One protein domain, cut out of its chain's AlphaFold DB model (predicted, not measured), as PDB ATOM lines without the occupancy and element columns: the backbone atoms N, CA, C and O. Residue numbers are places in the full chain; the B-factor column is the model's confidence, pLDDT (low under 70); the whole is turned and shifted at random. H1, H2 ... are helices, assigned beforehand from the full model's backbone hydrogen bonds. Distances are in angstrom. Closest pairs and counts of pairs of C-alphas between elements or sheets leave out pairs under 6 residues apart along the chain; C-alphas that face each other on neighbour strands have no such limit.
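What this domain is: This is residues 32 to 126 and 154 to 183 of the 752 residues of the protein "Protein kinase domain-containing protein" of Physcomitrium patens (UniProt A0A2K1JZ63). H1, H2 and H4 lie side by side, and long H5 meets one end of them aslant, with residues 178 to 183 sticking out; short H3 sits at that end. The printed part has 125 residues, of which 103 are in five named helices, H1 to H5 in order along the chain, with no named strand; the class is all helix. H1, H2, H4 and H5 form an up-and-down bundle, each running against the one before. It is loose, radius of gyration of the C-alphas 17.3 A, spanning 60 by 32 by 20 A.

Where its parts are: H1, residues 34 to 54, begins at C-alpha (8.875, 97.776, 34.844) and measures 30.3 A. H2 is 62 to 85, 35.6 A; H3 92 to 99; H4 104 to 125, 32.2 A. H5, 154 to 181, 40.9 A, ends at C-alpha (1.207, 87.708, 51.686).

How they stand to each other: H1 and H2 form a hairpin, at 26 degrees; closest C-alphas Cys 37 and Leu 82, 6.2 A. H2 touches H4 at Leu 71 and Cys 117, 5.7 A. H5 touches H1 at Ala 165 and Glu 35, 5.5 A. In each helix every O i to N i+4 pair is within hydrogen-bond range.

The domain as a whole: Residues 127 to 153 are cut out, a 23.8 A gap. No link printed whole is long. Low-confidence residues include 88 to 92.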
ATOM      1  N   ILE A  32       8.250  98.549  40.339       89.00
ATOM      2  CA  ILE A  32       6.866  98.572  39.862       89.00
ATOM      3  C   ILE A  32       6.862  99.142  38.440       89.00
ATOM      4  O   ILE A  32       7.785  99.880  38.089       89.00
ATOM      5  N   ASN A  33       5.835  98.816  37.650       92.12
ATOM      6  CA  ASN A  33       5.648  99.311  36.279       92.12
ATOM      7  C   ASN A  33       6.894  99.157  35.385       92.12
ATOM      8  O   ASN A  33       7.301 100.089  34.698       92.12
ATOM      9  N   VAL A  34       7.561  98.002  35.460       90.75
ATOM     10  CA  VAL A  34       8.875  97.776  34.844       90.75
ATOM     11  C   VAL A  34       8.815  97.971  33.329       90.75
ATOM     12  O   VAL A  34       9.668  98.663  32.776       90.75
ATOM     13  N   GLU A  35       7.817  97.399  32.661       93.06
ATOM     14  CA  GLU A  35       7.668  97.466  31.208       93.06
ATOM     15  C   GLU A  35       7.361  98.897  30.748       93.06
ATOM     16  O   GLU A  35       8.050  99.438  29.878       93.06
ATOM     17  N   LEU A  36       6.387  99.550  31.388       93.00
ATOM     18  CA  LEU A  36       6.021 100.937  31.102       93.00
ATOM     19  C   LEU A  36       7.185 101.908  31.365       93.00
ATOM     20  O   LEU A  36       7.434 102.811  30.564       93.00
ATOM     21  N   CYS A  37       7.942 101.709  32.446       92.75
ATOM     22  CA  CYS A  37       9.113 102.523  32.754       92.75
ATOM     23  C   CYS A  37      10.255 102.314  31.753       92.75
ATOM     24  O   CYS A  37      10.853 103.299  31.320       92.75
ATOM     25  N   MET A  38      10.547 101.074  31.347       90.56
ATOM     26  CA  MET A  38      11.562 100.800  30.320       90.56
ATOM     27  C   MET A  38      11.187 101.430  28.974       90.56
ATOM     28  O   MET A  38      12.039 102.031  28.313       90.56
ATOM     29  N   ARG A  39       9.909 101.341  28.583       91.19
ATOM     30  CA  ARG A  39       9.385 101.995  27.377       91.19
ATOM     31  C   ARG A  39       9.600 103.508  27.431       91.19
ATOM     32  O   ARG A  39      10.178 104.078  26.501       91.19
ATOM     33  N   LEU A  40       9.192 104.139  28.532       90.88
ATOM     34  CA  LEU A  40       9.332 105.581  28.718       90.88
ATOM     35  C   LEU A  40      10.805 106.014  28.736       90.88
ATOM     36  O   LEU A  40      11.160 106.987  28.072       90.88
ATOM     37  N   GLU A  41      11.679 105.283  29.432       91.12
ATOM     38  CA  GLU A  41      13.117 105.569  29.485       91.12
ATOM     39  C   GLU A  41      13.762 105.500  28.092       91.12
ATOM     40  O   GLU A  41      14.505 106.406  27.710       91.12
ATOM     41  N   LYS A  42      13.408 104.494  27.279       89.44
ATOM     42  CA  LYS A  42      13.871 104.380  25.886       89.44
ATOM     43  C   LYS A  42      13.411 105.566  25.032       89.44
ATOM     44  O   LYS A  42      14.195 106.101  24.243       89.44
ATOM     45  N   LYS A  43      12.149 105.985  25.173       87.94
ATOM     46  CA  LYS A  43      11.583 107.111  24.410       87.94
ATOM     47  C   LYS A  43      12.196 108.447  24.833       87.94
ATOM     48  O   LYS A  43      12.506 109.274  23.973       87.94
ATOM     49  N   LEU A  44      12.451 108.622  26.129       89.38
ATOM     50  CA  LEU A  44      13.139 109.786  26.684       89.38
ATOM     51  C   LEU A  44      14.578 109.881  26.166       89.38
ATOM     52  O   LEU A  44      14.958 110.924  25.639       89.38
ATOM     53  N   ALA A  45      15.338 108.781  26.223       86.38
ATOM     54  CA  ALA A  45      16.706 108.723  25.710       86.38
ATOM     55  C   ALA A  45      16.765 109.058  24.211       86.38
ATOM     56  O   ALA A  45      17.538 109.920  23.800       86.38
ATOM     57  N   LYS A  46      15.882 108.455  23.400       86.62
ATOM     58  CA  LYS A  46      15.796 108.740  21.958       86.62
ATOM     59  C   LYS A  46      15.491 110.213  21.675       86.62
ATOM     60  O   LYS A  46      16.096 110.802  20.783       86.62
ATOM     61  N   THR A  47      14.557 110.800  22.424       84.19
ATOM     62  CA  THR A  47      14.196 112.218  22.283       84.19
ATOM     63  C   THR A  47      15.378 113.109  22.647       84.19
ATOM     64  O   THR A  47      15.706 114.031  21.911       84.19
ATOM     65  N   GLN A  48      16.067 112.802  23.746       85.44
ATOM     66  CA  GLN A  48      17.219 113.567  24.204       85.44
ATOM     67  C   GLN A  48      18.377 113.541  23.201       85.44
ATOM     68  O   GLN A  48      18.905 114.604  22.881       85.44
ATOM     69  N   THR A  49      18.732 112.364  22.674       86.12
ATOM     70  CA  THR A  49      19.754 112.232  21.624       86.12
ATOM     71  C   THR A  49      19.368 113.033  20.385       86.12
ATOM     72  O   THR A  49      20.148 113.858  19.927       86.12
ATOM     73  N   HIS A  50      18.127 112.891  19.904       83.12
ATOM     74  CA  HIS A  50      17.655 113.639  18.737       83.12
ATOM     75  C   HIS A  50      17.773 115.160  18.915       83.12
ATOM     76  O   HIS A  50      18.168 115.860  17.987       83.12
ATOM     77  N   ILE A  51      17.440 115.674  20.100       83.06
ATOM     78  CA  ILE A  51      17.511 117.111  20.379       83.06
ATOM     79  C   ILE A  51      18.958 117.589  20.477       83.06
ATOM     80  O   ILE A  51      19.277 118.636  19.926       83.06
ATOM     81  N   HIS A  52      19.822 116.825  21.144       83.75
ATOM     82  CA  HIS A  52      21.240 117.150  21.273       83.75
ATOM     83  C   HIS A  52      21.964 117.147  19.917       83.75
ATOM     84  O   HIS A  52      22.809 118.001  19.674       83.75
ATOM     85  N   ASP A  53      21.614 116.217  19.025       84.25
ATOM     86  CA  ASP A  53      22.261 116.085  17.715       84.25
ATOM     87  C   ASP A  53      21.816 117.161  16.713       84.25
ATOM     88  O   ASP A  53      22.570 117.515  15.811       84.25
ATOM     89  N   GLN A  54      20.578 117.653  16.828       81.56
ATOM     90  CA  GLN A  54      19.962 118.535  15.826       81.56
ATOM     91  C   GLN A  54      19.897 120.005  16.249       81.56
ATOM     92  O   GLN A  54      19.743 120.874  15.392       81.56
ATOM     93  N   TYR A  55      19.986 120.306  17.546       81.50
ATOM     94  CA  TYR A  55      19.794 121.663  18.046       81.50
ATOM     95  C   TYR A  55      20.837 122.031  19.099       81.50
ATOM     96  O   TYR A  55      21.129 121.259  20.006       81.50
ATOM     97  N   ASP A  56      21.322 123.271  19.032       81.12
ATOM     98  CA  ASP A  56      22.156 123.875  20.070       81.12
ATOM     99  C   ASP A  56      21.277 124.740  20.998       81.12
ATOM    100  O   ASP A  56      20.796 125.799  20.569       81.12
ATOM    101  N   PRO A  57      21.056 124.337  22.267       76.75
ATOM    102  CA  PRO A  57      20.219 125.082  23.206       76.75
ATOM    103  C   PRO A  57      20.666 126.528  23.445       76.75
ATOM    104  O   PRO A  57      19.834 127.357  23.814       76.75
ATOM    105  N   LEU A  58      21.954 126.840  23.259       79.19
ATOM    106  CA  LEU A  58      22.493 128.190  23.447       79.19
ATOM    107  C   LEU A  58      22.177 129.110  22.263       79.19
ATOM    108  O   LEU A  58      22.103 130.325  22.438       79.19
ATOM    109  N   LYS A  59      21.947 128.539  21.075       79.06
ATOM    110  CA  LYS A  59      21.587 129.280  19.856       79.06
ATOM    111  C   LYS A  59      20.078 129.413  19.654       79.06
ATOM    112  O   LYS A  59      19.644 130.201  18.817       79.06
ATOM    113  N   MET A  60      19.270 128.677  20.419       78.62
ATOM    114  CA  MET A  60      17.813 128.767  20.347       78.62
ATOM    115  C   MET A  60      17.309 130.138  20.811       78.62
ATOM    116  O   MET A  60      17.513 130.548  21.957       78.62
ATOM    117  N   THR A  61      16.555 130.816  19.950       74.81
ATOM    118  CA  THR A  61      15.931 132.111  20.257       74.81
ATOM    119  C   THR A  61      14.419 132.069  20.038       74.81
ATOM    120  O   THR A  61      13.876 131.135  19.444       74.81
ATOM    121  N   GLY A  62      13.711 133.053  20.601       74.31
ATOM    122  CA  GLY A  62      12.267 133.218  20.418       74.31
ATOM    123  C   GLY A  62      11.456 131.952  20.714       74.31
ATOM    124  O   GLY A  62      11.416 131.467  21.847       74.31
ATOM    125  N   ILE A  63      10.789 131.429  19.683       67.81
ATOM    126  CA  ILE A  63       9.862 130.297  19.783       67.81
ATOM    127  C   ILE A  63      10.558 128.973  20.113       67.81
ATOM    128  O   ILE A  63      10.047 128.208  20.928       67.81
ATOM    129  N   GLN A  64      11.743 128.726  19.548       72.81
ATOM    130  CA  GLN A  64      12.503 127.499  19.794       72.81
ATOM    131  C   GLN A  64      12.817 127.367  21.280       72.81
ATOM    132  O   GLN A  64      12.621 126.309  21.871       72.81
ATOM    133  N   LYS A  65      13.193 128.485  21.913       79.44
ATOM    134  CA  LYS A  65      13.454 128.545  23.351       79.44
ATOM    135  C   LYS A  65      12.206 128.230  24.182       79.44
ATOM    136  O   LYS A  65      12.321 127.494  25.157       79.44
ATOM    137  N   LYS A  66      11.026 128.734  23.794       74.19
ATOM    138  CA  LYS A  66       9.752 128.432  24.480       74.19
ATOM    139  C   LYS A  66       9.362 126.957  24.342       74.19
ATOM    140  O   LYS A  66       9.075 126.311  25.342       74.19
ATOM    141  N   ILE A  67       9.416 126.397  23.130       75.81
ATOM    142  CA  ILE A  67       9.102 124.974  22.903       75.81
ATOM    143  C   ILE A  67      10.102 124.082  23.649       75.81
ATOM    144  O   ILE A  67       9.727 123.078  24.245       75.81
ATOM    145  N   TYR A  68      11.379 124.464  23.676       82.69
ATOM    146  CA  TYR A  68      12.404 123.740  24.418       82.69
ATOM    147  C   TYR A  68      12.205 123.806  25.942       82.69
ATOM    148  O   TYR A  68      12.507 122.840  26.643       82.69
ATOM    149  N   GLN A  69      11.663 124.905  26.476       82.94
ATOM    150  CA  GLN A  69      11.258 124.996  27.884       82.94
ATOM    151  C   GLN A  69      10.099 124.044  28.209       82.94
ATOM    152  O   GLN A  69      10.188 123.323  29.203       82.94
ATOM    153  N   GLU A  70       9.071 123.978  27.356       81.00
ATOM    154  CA  GLU A  70       7.986 122.992  27.485       81.00
ATOM    155  C   GLU A  70       8.546 121.564  27.429       81.00
ATOM    156  O   GLU A  70       8.288 120.758  28.321       81.00
ATOM    157  N   LEU A  71       9.413 121.267  26.454       84.62
ATOM    158  CA  LEU A  71      10.061 119.962  26.337       84.62
ATOM    159  C   LEU A  71      10.831 119.593  27.612       84.62
ATOM    160  O   LEU A  71      10.703 118.474  28.107       84.62
ATOM    161  N   LYS A  72      11.597 120.531  28.183       86.19
ATOM    162  CA  LYS A  72      12.299 120.329  29.458       86.19
ATOM    163  C   LYS A  72      11.338 120.012  30.599       86.19
ATOM    164  O   LYS A  72      11.645 119.140  31.411       86.19
ATOM    165  N   ALA A  73      10.190 120.684  30.668       84.81
ATOM    166  CA  ALA A  73       9.173 120.396  31.673       84.81
ATOM    167  C   ALA A  73       8.616 118.970  31.512       84.81
ATOM    168  O   ALA A  73       8.540 118.229  32.494       84.81
ATOM    169  N   VAL A  74       8.323 118.536  30.281       85.94
ATOM    170  CA  VAL A  74       7.859 117.166  29.986       85.94
ATOM    171  C   VAL A  74       8.924 116.125  30.338       85.94
ATOM    172  O   VAL A  74       8.631 115.141  31.017       85.94
ATOM    173  N   MET A  75      10.181 116.355  29.951       88.62
ATOM    174  CA  MET A  75      11.303 115.470  30.286       88.62
ATOM    175  C   MET A  75      11.527 115.375  31.801       88.62
ATOM    176  O   MET A  75      11.829 114.294  32.317       88.62
ATOM    177  N   LYS A  76      11.345 116.481  32.532       88.56
ATOM    178  CA  LYS A  76      11.395 116.491  33.997       88.56
ATOM    179  C   LYS A  76      10.272 115.643  34.593       88.56
ATOM    180  O   LYS A  76      10.573 114.765  35.395       88.56
ATOM    181  N   ARG A  77       9.019 115.816  34.142       88.94
ATOM    182  CA  ARG A  77       7.880 114.974  34.571       88.94
ATOM    183  C   ARG A  77       8.143 113.488  34.320       88.94
ATOM    184  O   ARG A  77       7.932 112.672  35.213       88.94
ATOM    185  N   ALA A  78       8.670 113.144  33.143       90.38
ATOM    186  CA  ALA A  78       9.065 111.775  32.808       90.38
ATOM    187  C   ALA A  78      10.108 111.226  33.788       90.38
ATOM    188  O   ALA A  78       9.959 110.133  34.329       90.38
ATOM    189  N   THR A  79      11.148 112.011  34.054       90.00
ATOM    190  CA  THR A  79      12.240 111.625  34.953       90.00
ATOM    191  C   THR A  79      11.756 111.461  36.392       90.00
ATOM    192  O   THR A  79      12.171 110.526  37.077       90.00
ATOM    193  N   ASP A  80      10.871 112.337  36.859       87.94
ATOM    194  CA  ASP A  80      10.311 112.273  38.206       87.94
ATOM    195  C   ASP A  80       9.396 111.049  38.371       87.94
ATOM    196  O   ASP A  80       9.520 110.343  39.374       87.94
ATOM    197  N   LEU A  81       8.586 110.705  37.361       89.12
ATOM    198  CA  LEU A  81       7.807 109.458  37.341       89.12
ATOM    199  C   LEU A  81       8.718 108.217  37.404       89.12
ATOM    200  O   LEU A  81       8.522 107.341  38.247       89.12
ATOM    201  N   LEU A  82       9.770 108.167  36.577       90.19
ATOM    202  CA  LEU A  82      10.744 107.065  36.584       90.19
ATOM    203  C   LEU A  82      11.456 106.932  37.939       90.19
ATOM    204  O   LEU A  82      11.656 105.819  38.429       90.19
ATOM    205  N   LYS A  83      11.825 108.053  38.574       86.94
ATOM    206  CA  LYS A  83      12.433 108.059  39.917       86.94
ATOM    207  C   LYS A  83      11.494 107.458  40.959       86.94
ATOM    208  O   LYS A  83      11.953 106.649  41.767       86.94
ATOM    209  N   GLN A  84      10.208 107.808  40.926       85.62
ATOM    210  CA  GLN A  84       9.221 107.260  41.859       85.62
ATOM    211  C   GLN A  84       9.067 105.736  41.688       85.62
ATOM    212  O   GLN A  84       9.024 105.012  42.681       85.62
ATOM    213  N   CYS A  85       9.125 105.206  40.460       88.00
ATOM    214  CA  CYS A  85       9.051 103.758  40.207       88.00
ATOM    215  C   CYS A  85      10.326 102.961  40.574       88.00
ATOM    216  O   CYS A  85      10.280 101.730  40.683       88.00
ATOM    217  N   ARG A  86      11.479 103.619  40.784       84.94
ATOM    218  CA  ARG A  86      12.765 102.954  41.106       84.94
ATOM    219  C   ARG A  86      12.946 102.552  42.570       84.94
ATOM    220  O   ARG A  86      13.845 101.761  42.817       84.94
ATOM    221  N   CYS A  87      12.151 103.092  43.502       70.94
ATOM    222  CA  CYS A  87      12.036 102.722  44.930       70.94
ATOM    223  C   CYS A  87      13.280 102.082  45.593       70.94
ATOM    224  O   CYS A  87      13.591 100.914  45.384       70.94
ATOM    225  N   SER A  88      13.971 102.805  46.480       57.00
ATOM    226  CA  SER A  88      15.244 102.355  47.072       57.00
ATOM    227  C   SER A  88      15.173 101.318  48.208       57.00
ATOM    228  O   SER A  88      16.235 100.878  48.641       57.00
ATOM    229  N   ASN A  89      13.994 100.931  48.723       57.94
ATOM    230  CA  ASN A  89      13.862 100.065  49.912       57.94
ATOM    231  C   ASN A  89      12.642  99.103  49.839       57.94
ATOM    232  O   ASN A  89      11.683  99.350  49.113       57.94
ATOM    233  N   ARG A  90      12.642  98.000  50.615       55.47
ATOM    234  CA  ARG A  90      11.582  96.960  50.613       55.47
ATOM    235  C   ARG A  90      10.207  97.455  51.079       55.47
ATOM    236  O   ARG A  90       9.212  97.012  50.529       55.47
ATOM    237  N   LYS A  91      10.125  98.368  52.055       57.84
ATOM    238  CA  LYS A  91       8.839  98.985  52.448       57.84
ATOM    239  C   LYS A  91       8.396 100.089  51.479       57.84
ATOM    240  O   LYS A  91       7.206 100.339  51.356       57.84
ATOM    241  N   SER A  92       9.325 100.720  50.756       69.50
ATOM    242  CA  SER A  92       8.992 101.882  49.925       69.50
ATOM    243  C   SER A  92       8.308 101.528  48.606       69.50
ATOM    244  O   SER A  92       7.565 102.358  48.090       69.50
ATOM    245  N   TRP A  93       8.491 100.312  48.076       83.94
ATOM    246  CA  TRP A  93       7.847  99.939  46.811       83.94
ATOM    247  C   TRP A  93       6.352  99.624  46.948       83.94
ATOM    248  O   TRP A  93       5.617  99.897  46.006       83.94
ATOM    249  N   LEU A  94       5.883  99.111  48.097       86.75
ATOM    250  CA  LEU A  94       4.445  98.916  48.344       86.75
ATOM    251  C   LEU A  94       3.725 100.262  48.448       86.75
ATOM    252  O   LEU A  94       2.725 100.474  47.774       86.75
ATOM    253  N   CYS A  95       4.277 101.206  49.216       84.38
ATOM    254  CA  CYS A  95       3.748 102.569  49.296       84.38
ATOM    255  C   CYS A  95       3.746 103.251  47.917       84.38
ATOM    256  O   CYS A  95       2.767 103.879  47.526       84.38
ATOM    257  N   ALA A  96       4.810 103.075  47.125       84.69
ATOM    258  CA  ALA A  96       4.830 103.577  45.753       84.69
ATOM    259  C   ALA A  96       3.788 102.892  44.857       84.69
ATOM    260  O   ALA A  96       3.204 103.559  44.008       84.69
ATOM    261  N   ALA A  97       3.512 101.598  45.051       89.62
ATOM    262  CA  ALA A  97       2.464 100.886  44.322       89.62
ATOM    263  C   ALA A  97       1.061 101.429  44.639       89.62
ATOM    264  O   ALA A  97       0.209 101.423  43.757       89.62
ATOM    265  N   VAL A  98       0.821 101.949  45.850       88.00
ATOM    266  CA  VAL A  98      -0.446 102.627  46.188       88.00
ATOM    267  C   VAL A  98      -0.642 103.870  45.322       88.00
ATOM    268  O   VAL A  98      -1.714 104.065  44.751       88.00
ATOM    269  N   ALA A  99       0.400 104.696  45.199       83.38
ATOM    270  CA  ALA A  99       0.349 105.928  44.419       83.38
ATOM    271  C   ALA A  99       0.376 105.673  42.901       83.38
ATOM    272  O   ALA A  99      -0.286 106.379  42.146       83.38
ATOM    273  N   LEU A 100       1.112 104.656  42.448       88.38
ATOM    274  CA  LEU A 100       1.452 104.419  41.040       88.38
ATOM    275  C   LEU A 100       0.949 103.061  40.536       88.38
ATOM    276  O   LEU A 100       1.637 102.387  39.771       88.38
ATOM    277  N   LEU A 101      -0.243 102.653  40.976       88.44
ATOM    278  CA  LEU A 101      -0.809 101.339  40.657       88.44
ATOM    279  C   LEU A 101      -0.998 101.111  39.149       88.44
ATOM    280  O   LEU A 101      -0.780 100.010  38.653       88.44
ATOM    281  N   ASP A 102      -1.410 102.155  38.428       88.12
ATOM    282  CA  ASP A 102      -1.541 102.150  36.973       88.12
ATOM    283  C   ASP A 102      -1.062 103.491  36.409       88.12
ATOM    284  O   ASP A 102      -1.703 104.532  36.571       88.12
ATOM    285  N   ILE A 103       0.097 103.464  35.748       91.06
ATOM    286  CA  ILE A 103       0.714 104.650  35.144       91.06
ATOM    287  C   ILE A 103       0.534 104.704  33.625       91.06
ATOM    288  O   ILE A 103       1.122 105.572  32.986       91.06
ATOM    289  N   LYS A 104      -0.267 103.814  33.023       91.94
ATOM    290  CA  LYS A 104      -0.405 103.721  31.561       91.94
ATOM    291  C   LYS A 104      -0.765 105.067  30.927       91.94
ATOM    292  O   LYS A 104      -0.108 105.506  29.989       91.94
ATOM    293  N   GLU A 105      -1.772 105.749  31.471       90.06
ATOM    294  CA  GLU A 105      -2.210 107.055  30.957       90.06
ATOM    295  C   GLU A 105      -1.199 108.176  31.245       90.06
ATOM    296  O   GLU A 105      -1.088 109.106  30.455       90.06
ATOM    297  N   HIS A 106      -0.413 108.073  32.324       90.81
ATOM    298  CA  HIS A 106       0.687 109.008  32.590       90.81
ATOM    299  C   HIS A 106       1.785 108.872  31.530       90.81
ATOM    300  O   HIS A 106       2.269 109.870  31.003       90.81
ATOM    301  N   VAL A 107       2.158 107.633  31.191       91.25
ATOM    302  CA  VAL A 107       3.146 107.352  30.141       91.25
ATOM    303  C   VAL A 107       2.626 107.807  28.781       91.25
ATOM    304  O   VAL A 107       3.362 108.473  28.060       91.25
ATOM    305  N   LEU A 108       1.360 107.522  28.454       88.06
ATOM    306  CA  LEU A 108       0.741 107.986  27.211       88.06
ATOM    307  C   LEU A 108       0.786 109.513  27.087       88.06
ATOM    308  O   LEU A 108       1.187 110.029  26.046       88.06
ATOM    309  N   ASP A 109       0.391 110.227  28.143       85.19
ATOM    310  CA  ASP A 109       0.383 111.690  28.171       85.19
ATOM    311  C   ASP A 109       1.779 112.269  27.907       85.19
ATOM    312  O   ASP A 109       1.964 113.108  27.021       85.19
ATOM    313  N   ILE A 110       2.788 111.745  28.607       89.25
ATOM    314  CA  ILE A 110       4.184 112.154  28.440       89.25
ATOM    315  C   ILE A 110       4.686 111.837  27.027       89.25
ATOM    316  O   ILE A 110       5.312 112.687  26.396       89.25
ATOM    317  N   GLU A 111       4.423 110.638  26.501       87.81
ATOM    318  CA  GLU A 111       4.865 110.250  25.157       87.81
ATOM    319  C   GLU A 111       4.269 111.149  24.066       87.81
ATOM    320  O   GLU A 111       4.984 111.532  23.134       87.81
ATOM    321  N   LEU A 112       2.984 111.499  24.186       81.19
ATOM    322  CA  LEU A 112       2.301 112.393  23.253       81.19
ATOM    323  C   LEU A 112       2.883 113.808  23.303       81.19
ATOM    324  O   LEU A 112       3.120 114.411  22.256       81.19
ATOM    325  N   GLU A 113       3.167 114.328  24.496       81.69
ATOM    326  CA  GLU A 113       3.755 115.659  24.642       81.69
ATOM    327  C   GLU A 113       5.218 115.730  24.191       81.69
ATOM    328  O   GLU A 113       5.608 116.711  23.554       81.69
ATOM    329  N   LEU A 114       6.019 114.685  24.441       83.56
ATOM    330  CA  LEU A 114       7.379 114.577  23.899       83.56
ATOM    331  C   LEU A 114       7.356 114.601  22.366       83.56
ATOM    332  O   LEU A 114       8.129 115.333  21.740       83.56
ATOM    333  N   ALA A 115       6.448 113.832  21.755       79.62
ATOM    334  CA  ALA A 115       6.284 113.791  20.306       79.62
ATOM    335  C   ALA A 115       5.846 115.151  19.744       79.62
ATOM    336  O   ALA A 115       6.395 115.608  18.737       79.62
ATOM    337  N   TRP A 116       4.904 115.823  20.412       77.19
ATOM    338  CA  TRP A 116       4.447 117.155  20.022       77.19
ATOM    339  C   TRP A 116       5.574 118.189  20.092       77.19
ATOM    340  O   TRP A 116       5.855 118.839  19.086       77.19
ATOM    341  N   CYS A 117       6.276 118.295  21.226       77.06
ATOM    342  CA  CYS A 117       7.375 119.250  21.394       77.06
ATOM    343  C   CYS A 117       8.467 119.041  20.336       77.06
ATOM    344  O   CYS A 117       8.931 119.993  19.712       77.06
ATOM    345  N   THR A 118       8.838 117.781  20.090       78.50
ATOM    346  CA  THR A 118       9.855 117.423  19.091       78.50
ATOM    347  C   THR A 118       9.421 117.818  17.679       78.50
ATOM    348  O   THR A 118      10.204 118.390  16.920       78.50
ATOM    349  N   ARG A 119       8.154 117.569  17.321       76.12
ATOM    350  CA  ARG A 119       7.596 117.966  16.021       76.12
ATOM    351  C   ARG A 119       7.565 119.485  15.859       76.12
ATOM    352  O   ARG A 119       7.915 119.980  14.793       76.12
ATOM    353  N   MET A 120       7.175 120.214  16.901       69.75
ATOM    354  CA  MET A 120       7.116 121.675  16.869       69.75
ATOM    355  C   MET A 120       8.502 122.309  16.736       69.75
ATOM    356  O   MET A 120       8.656 123.249  15.959       69.75
ATOM    357  N   LEU A 121       9.523 121.769  17.413       73.06
ATOM    358  CA  LEU A 121      10.908 122.209  17.220       73.06
ATOM    359  C   LEU A 121      11.352 122.020  15.767       73.06
ATOM    360  O   LEU A 121      11.856 122.969  15.168       73.06
ATOM    361  N   LYS A 122      11.051 120.860  15.169       73.31
ATOM    362  CA  LYS A 122      11.385 120.576  13.767       73.31
ATOM    363  C   LYS A 122      10.734 121.560  12.794       73.31
ATOM    364  O   LYS A 122      11.399 122.058  11.890       73.31
ATOM    365  N   LEU A 123       9.452 121.866  12.994       67.12
ATOM    366  CA  LEU A 123       8.731 122.838  12.164       67.12
ATOM    367  C   LEU A 123       9.253 124.269  12.349       67.12
ATOM    368  O   LEU A 123       9.242 125.053  11.408       67.12
ATOM    369  N   SER A 124       9.745 124.611  13.542       64.69
ATOM    370  CA  SER A 124      10.326 125.933  13.807       64.69
ATOM    371  C   SER A 124      11.712 126.147  13.185       64.69
ATOM    372  O   SER A 124      12.167 127.284  13.107       64.69
ATOM    373  N   THR A 125      12.400 125.078  12.768       64.00
ATOM    374  CA  THR A 125      13.688 125.145  12.050       64.00
ATOM    375  C   THR A 125      13.549 125.137  10.533       64.00
ATOM    376  O   THR A 125      14.457 125.580   9.838       64.00
ATOM    377  N   THR A 126      12.432 124.645   9.996       54.41
ATOM    378  CA  THR A 126      12.175 124.638   8.554       54.41
ATOM    379  C   THR A 126      11.639 125.999   8.116       54.41
ATOM    380  O   THR A 126      10.436 126.180   7.959       54.41
ATOM    381  N   LYS A 154       0.457 104.102  13.196       58.56
ATOM    382  CA  LYS A 154       1.526 104.081  14.216       58.56
ATOM    383  C   LYS A 154       1.020 104.383  15.624       58.56
ATOM    384  O   LYS A 154       1.504 103.783  16.575       58.56
ATOM    385  N   LEU A 155       0.086 105.325  15.772       53.78
ATOM    386  CA  LEU A 155      -0.495 105.674  17.069       53.78
ATOM    387  C   LEU A 155      -1.394 104.551  17.609       53.78
ATOM    388  O   LEU A 155      -1.431 104.349  18.818       53.78
ATOM    389  N   SER A 156      -2.111 103.838  16.735       55.56
ATOM    390  CA  SER A 156      -2.952 102.695  17.097       55.56
ATOM    391  C   SER A 156      -2.105 101.517  17.579       55.56
ATOM    392  O   SER A 156      -2.339 101.014  18.678       55.56
ATOM    393  N   ASP A 157      -1.059 101.161  16.828       62.38
ATOM    394  CA  ASP A 157      -0.105 100.114  17.214       62.38
ATOM    395  C   ASP A 157       0.610 100.474  18.529       62.38
ATOM    396  O   ASP A 157       0.712  99.657  19.448       62.38
ATOM    397  N   ASP A 158       1.022 101.741  18.681       73.38
ATOM    398  CA  ASP A 158       1.630 102.250  19.915       73.38
ATOM    399  C   ASP A 158       0.687 102.138  21.129       73.38
ATOM    400  O   ASP A 158       1.153 101.880  22.242       73.38
ATOM    401  N   LEU A 159      -0.625 102.333  20.943       76.00
ATOM    402  CA  LEU A 159      -1.629 102.226  22.008       76.00
ATOM    403  C   LEU A 159      -1.873 100.772  22.429       76.00
ATOM    404  O   LEU A 159      -2.011 100.506  23.629       76.00
ATOM    405  N   GLU A 160      -1.904  99.837  21.479       82.19
ATOM    406  CA  GLU A 160      -2.010  98.409  21.783       82.19
ATOM    407  C   GLU A 160      -0.788  97.901  22.544       82.19
ATOM    408  O   GLU A 160      -0.927  97.230  23.570       82.19
ATOM    409  N   ASP A 161       0.412  98.261  22.092       85.94
ATOM    410  CA  ASP A 161       1.657  97.878  22.756       85.94
ATOM    411  C   ASP A 161       1.762  98.475  24.160       85.94
ATOM    412  O   ASP A 161       2.173  97.794  25.105       85.94
ATOM    413  N   LEU A 162       1.324  99.724  24.334       86.62
ATOM    414  CA  LEU A 162       1.243 100.354  25.649       86.62
ATOM    415  C   LEU A 162       0.259  99.614  26.573       86.62
ATOM    416  O   LEU A 162       0.541  99.421  27.758       86.62
ATOM    417  N   GLN A 163      -0.883  99.160  26.048       88.44
ATOM    418  CA  GLN A 163      -1.855  98.381  26.816       88.44
ATOM    419  C   GLN A 163      -1.323  96.986  27.180       88.44
ATOM    420  O   GLN A 163      -1.516  96.542  28.315       88.44
ATOM    421  N   LYS A 164      -0.615  96.310  26.265       89.69
ATOM    422  CA  LYS A 164       0.061  95.027  26.531       89.69
ATOM    423  C   LYS A 164       1.110  95.179  27.633       89.69
ATOM    424  O   LYS A 164       1.123  94.381  28.573       89.69
ATOM    425  N   ALA A 165       1.928  96.230  27.570       90.88
ATOM    426  CA  ALA A 165       2.914  96.552  28.599       90.88
ATOM    427  C   ALA A 165       2.267  96.764  29.976       90.88
ATOM    428  O   ALA A 165       2.678  96.148  30.958       90.88
ATOM    429  N   ALA A 166       1.194  97.556  30.035       89.81
ATOM    430  CA  ALA A 166       0.452  97.793  31.270       89.81
ATOM    431  C   ALA A 166      -0.147  96.502  31.860       89.81
ATOM    432  O   ALA A 166      -0.102  96.288  33.070       89.81
ATOM    433  N   ASN A 167      -0.688  95.616  31.018       90.81
ATOM    434  CA  ASN A 167      -1.234  94.333  31.469       90.81
ATOM    435  C   ASN A 167      -0.141  93.419  32.043       90.81
ATOM    436  O   ASN A 167      -0.349  92.789  33.082       90.81
ATOM    437  N   LYS A 168       1.036  93.389  31.408       91.75
ATOM    438  CA  LYS A 168       2.205  92.640  31.889       91.75
ATOM    439  C   LYS A 168       2.694  93.163  33.240       91.75
ATOM    440  O   LYS A 168       2.960  92.364  34.137       91.75
ATOM    441  N   ASP A 169       2.755  94.482  33.412       92.56
ATOM    442  CA  ASP A 169       3.139  95.107  34.680       92.56
ATOM    443  C   ASP A 169       2.157  94.774  35.811       92.56
ATOM    444  O   ASP A 169       2.587  94.413  36.909       92.56
ATOM    445  N   LYS A 170       0.844  94.799  35.539       91.19
ATOM    446  CA  LYS A 170      -0.190  94.390  36.507       91.19
ATOM    447  C   LYS A 170      -0.054  92.923  36.910       91.19
ATOM    448  O   LYS A 170      -0.093  92.616  38.100       91.19
ATOM    449  N   ALA A 171       0.149  92.022  35.946       90.44
ATOM    450  CA  ALA A 171       0.346  90.597  36.217       90.44
ATOM    451  C   ALA A 171       1.623  90.340  37.038       90.44
ATOM    452  O   ALA A 171       1.612  89.565  37.995       90.44
ATOM    453  N   HIS A 172       2.719  91.034  36.710       90.81
ATOM    454  CA  HIS A 172       3.965  90.943  37.465       90.81
ATOM    455  C   HIS A 172       3.803  91.444  38.905       90.81
ATOM    456  O   HIS A 172       4.267  90.790  39.842       90.81
ATOM    457  N   LEU A 173       3.121  92.580  39.089       91.69
ATOM    458  CA  LEU A 173       2.841  93.138  40.408       91.69
ATOM    459  C   LEU A 173       1.975  92.190  41.244       91.69
ATOM    460  O   LEU A 173       2.305  91.948  42.402       91.69
ATOM    461  N   LEU A 174       0.929  91.602  40.657       90.69
ATOM    462  CA  LEU A 174       0.068  90.638  41.342       90.69
ATOM    463  C   LEU A 174       0.862  89.415  41.831       90.69
ATOM    464  O   LEU A 174       0.825  89.103  43.018       90.69
ATOM    465  N   SER A 175       1.678  88.808  40.961       90.31
ATOM    466  CA  SER A 175       2.546  87.678  41.333       90.31
ATOM    467  C   SER A 175       3.561  88.043  42.424       90.31
ATOM    468  O   SER A 175       3.907  87.226  43.281       90.31
ATOM    469  N   LYS A 176       4.065  89.283  42.412       90.88
ATOM    470  CA  LYS A 176       4.964  89.790  43.454       90.88
ATOM    471  C   LYS A 176       4.236  89.947  44.792       90.88
ATOM    472  O   LYS A 176       4.798  89.558  45.808       90.88
ATOM    473  N   LEU A 177       3.004  90.461  44.792       91.19
ATOM    474  CA  LEU A 177       2.174  90.623  45.992       91.19
ATOM    475  C   LEU A 177       1.780  89.274  46.607       91.19
ATOM    476  O   LEU A 177       1.895  89.110  47.817       91.19
ATOM    477  N   GLU A 178       1.407  88.281  45.793       88.50
ATOM    478  CA  GLU A 178       1.081  86.920  46.258       88.50
ATOM    479  C   GLU A 178       2.219  86.282  47.069       88.50
ATOM    480  O   GLU A 178       1.980  85.616  48.075       88.50
ATOM    481  N   LYS A 179       3.472  86.543  46.681       88.06
ATOM    482  CA  LYS A 179       4.664  86.065  47.398       88.06
ATOM    483  C   LYS A 179       4.938  86.813  48.703       88.06
ATOM    484  O   LYS A 179       5.701  86.307  49.520       88.06
ATOM    485  N   GLU A 180       4.401  88.018  48.883       85.75
ATOM    486  CA  GLU A 180       4.575  88.801  50.111       85.75
ATOM    487  C   GLU A 180       3.519  88.456  51.167       85.75
ATOM    488  O   GLU A 180       3.845  88.448  52.353       85.75
ATOM    489  N   VAL A 181       2.292  88.092  50.758       82.25
ATOM    490  CA  VAL A 181       1.207  87.708  51.686       82.25
ATOM    491  C   VAL A 181       1.634  86.587  52.638       82.25
ATOM    492  O   VAL A 181       1.307  86.632  53.820       82.25
ATOM    493  N   SER A 182       2.384  85.596  52.149       74.31
ATOM    494  CA  SER A 182       2.797  84.419  52.926       74.31
ATOM    495  C   SER A 182       3.922  84.673  53.935       74.31
ATOM    496  O   SER A 182       4.238  83.786  54.723       74.31
ATOM    497  N   LYS A 183       4.543  85.860  53.919       80.56
ATOM    498  CA  LYS A 183       5.720  86.186  54.744       80.56
ATOM    499  C   LYS A 183       5.391  86.942  56.030       80.56
ATOM    500  O   LYS A 183       6.292  87.174  56.832       80.56
TER     501      LYS A 183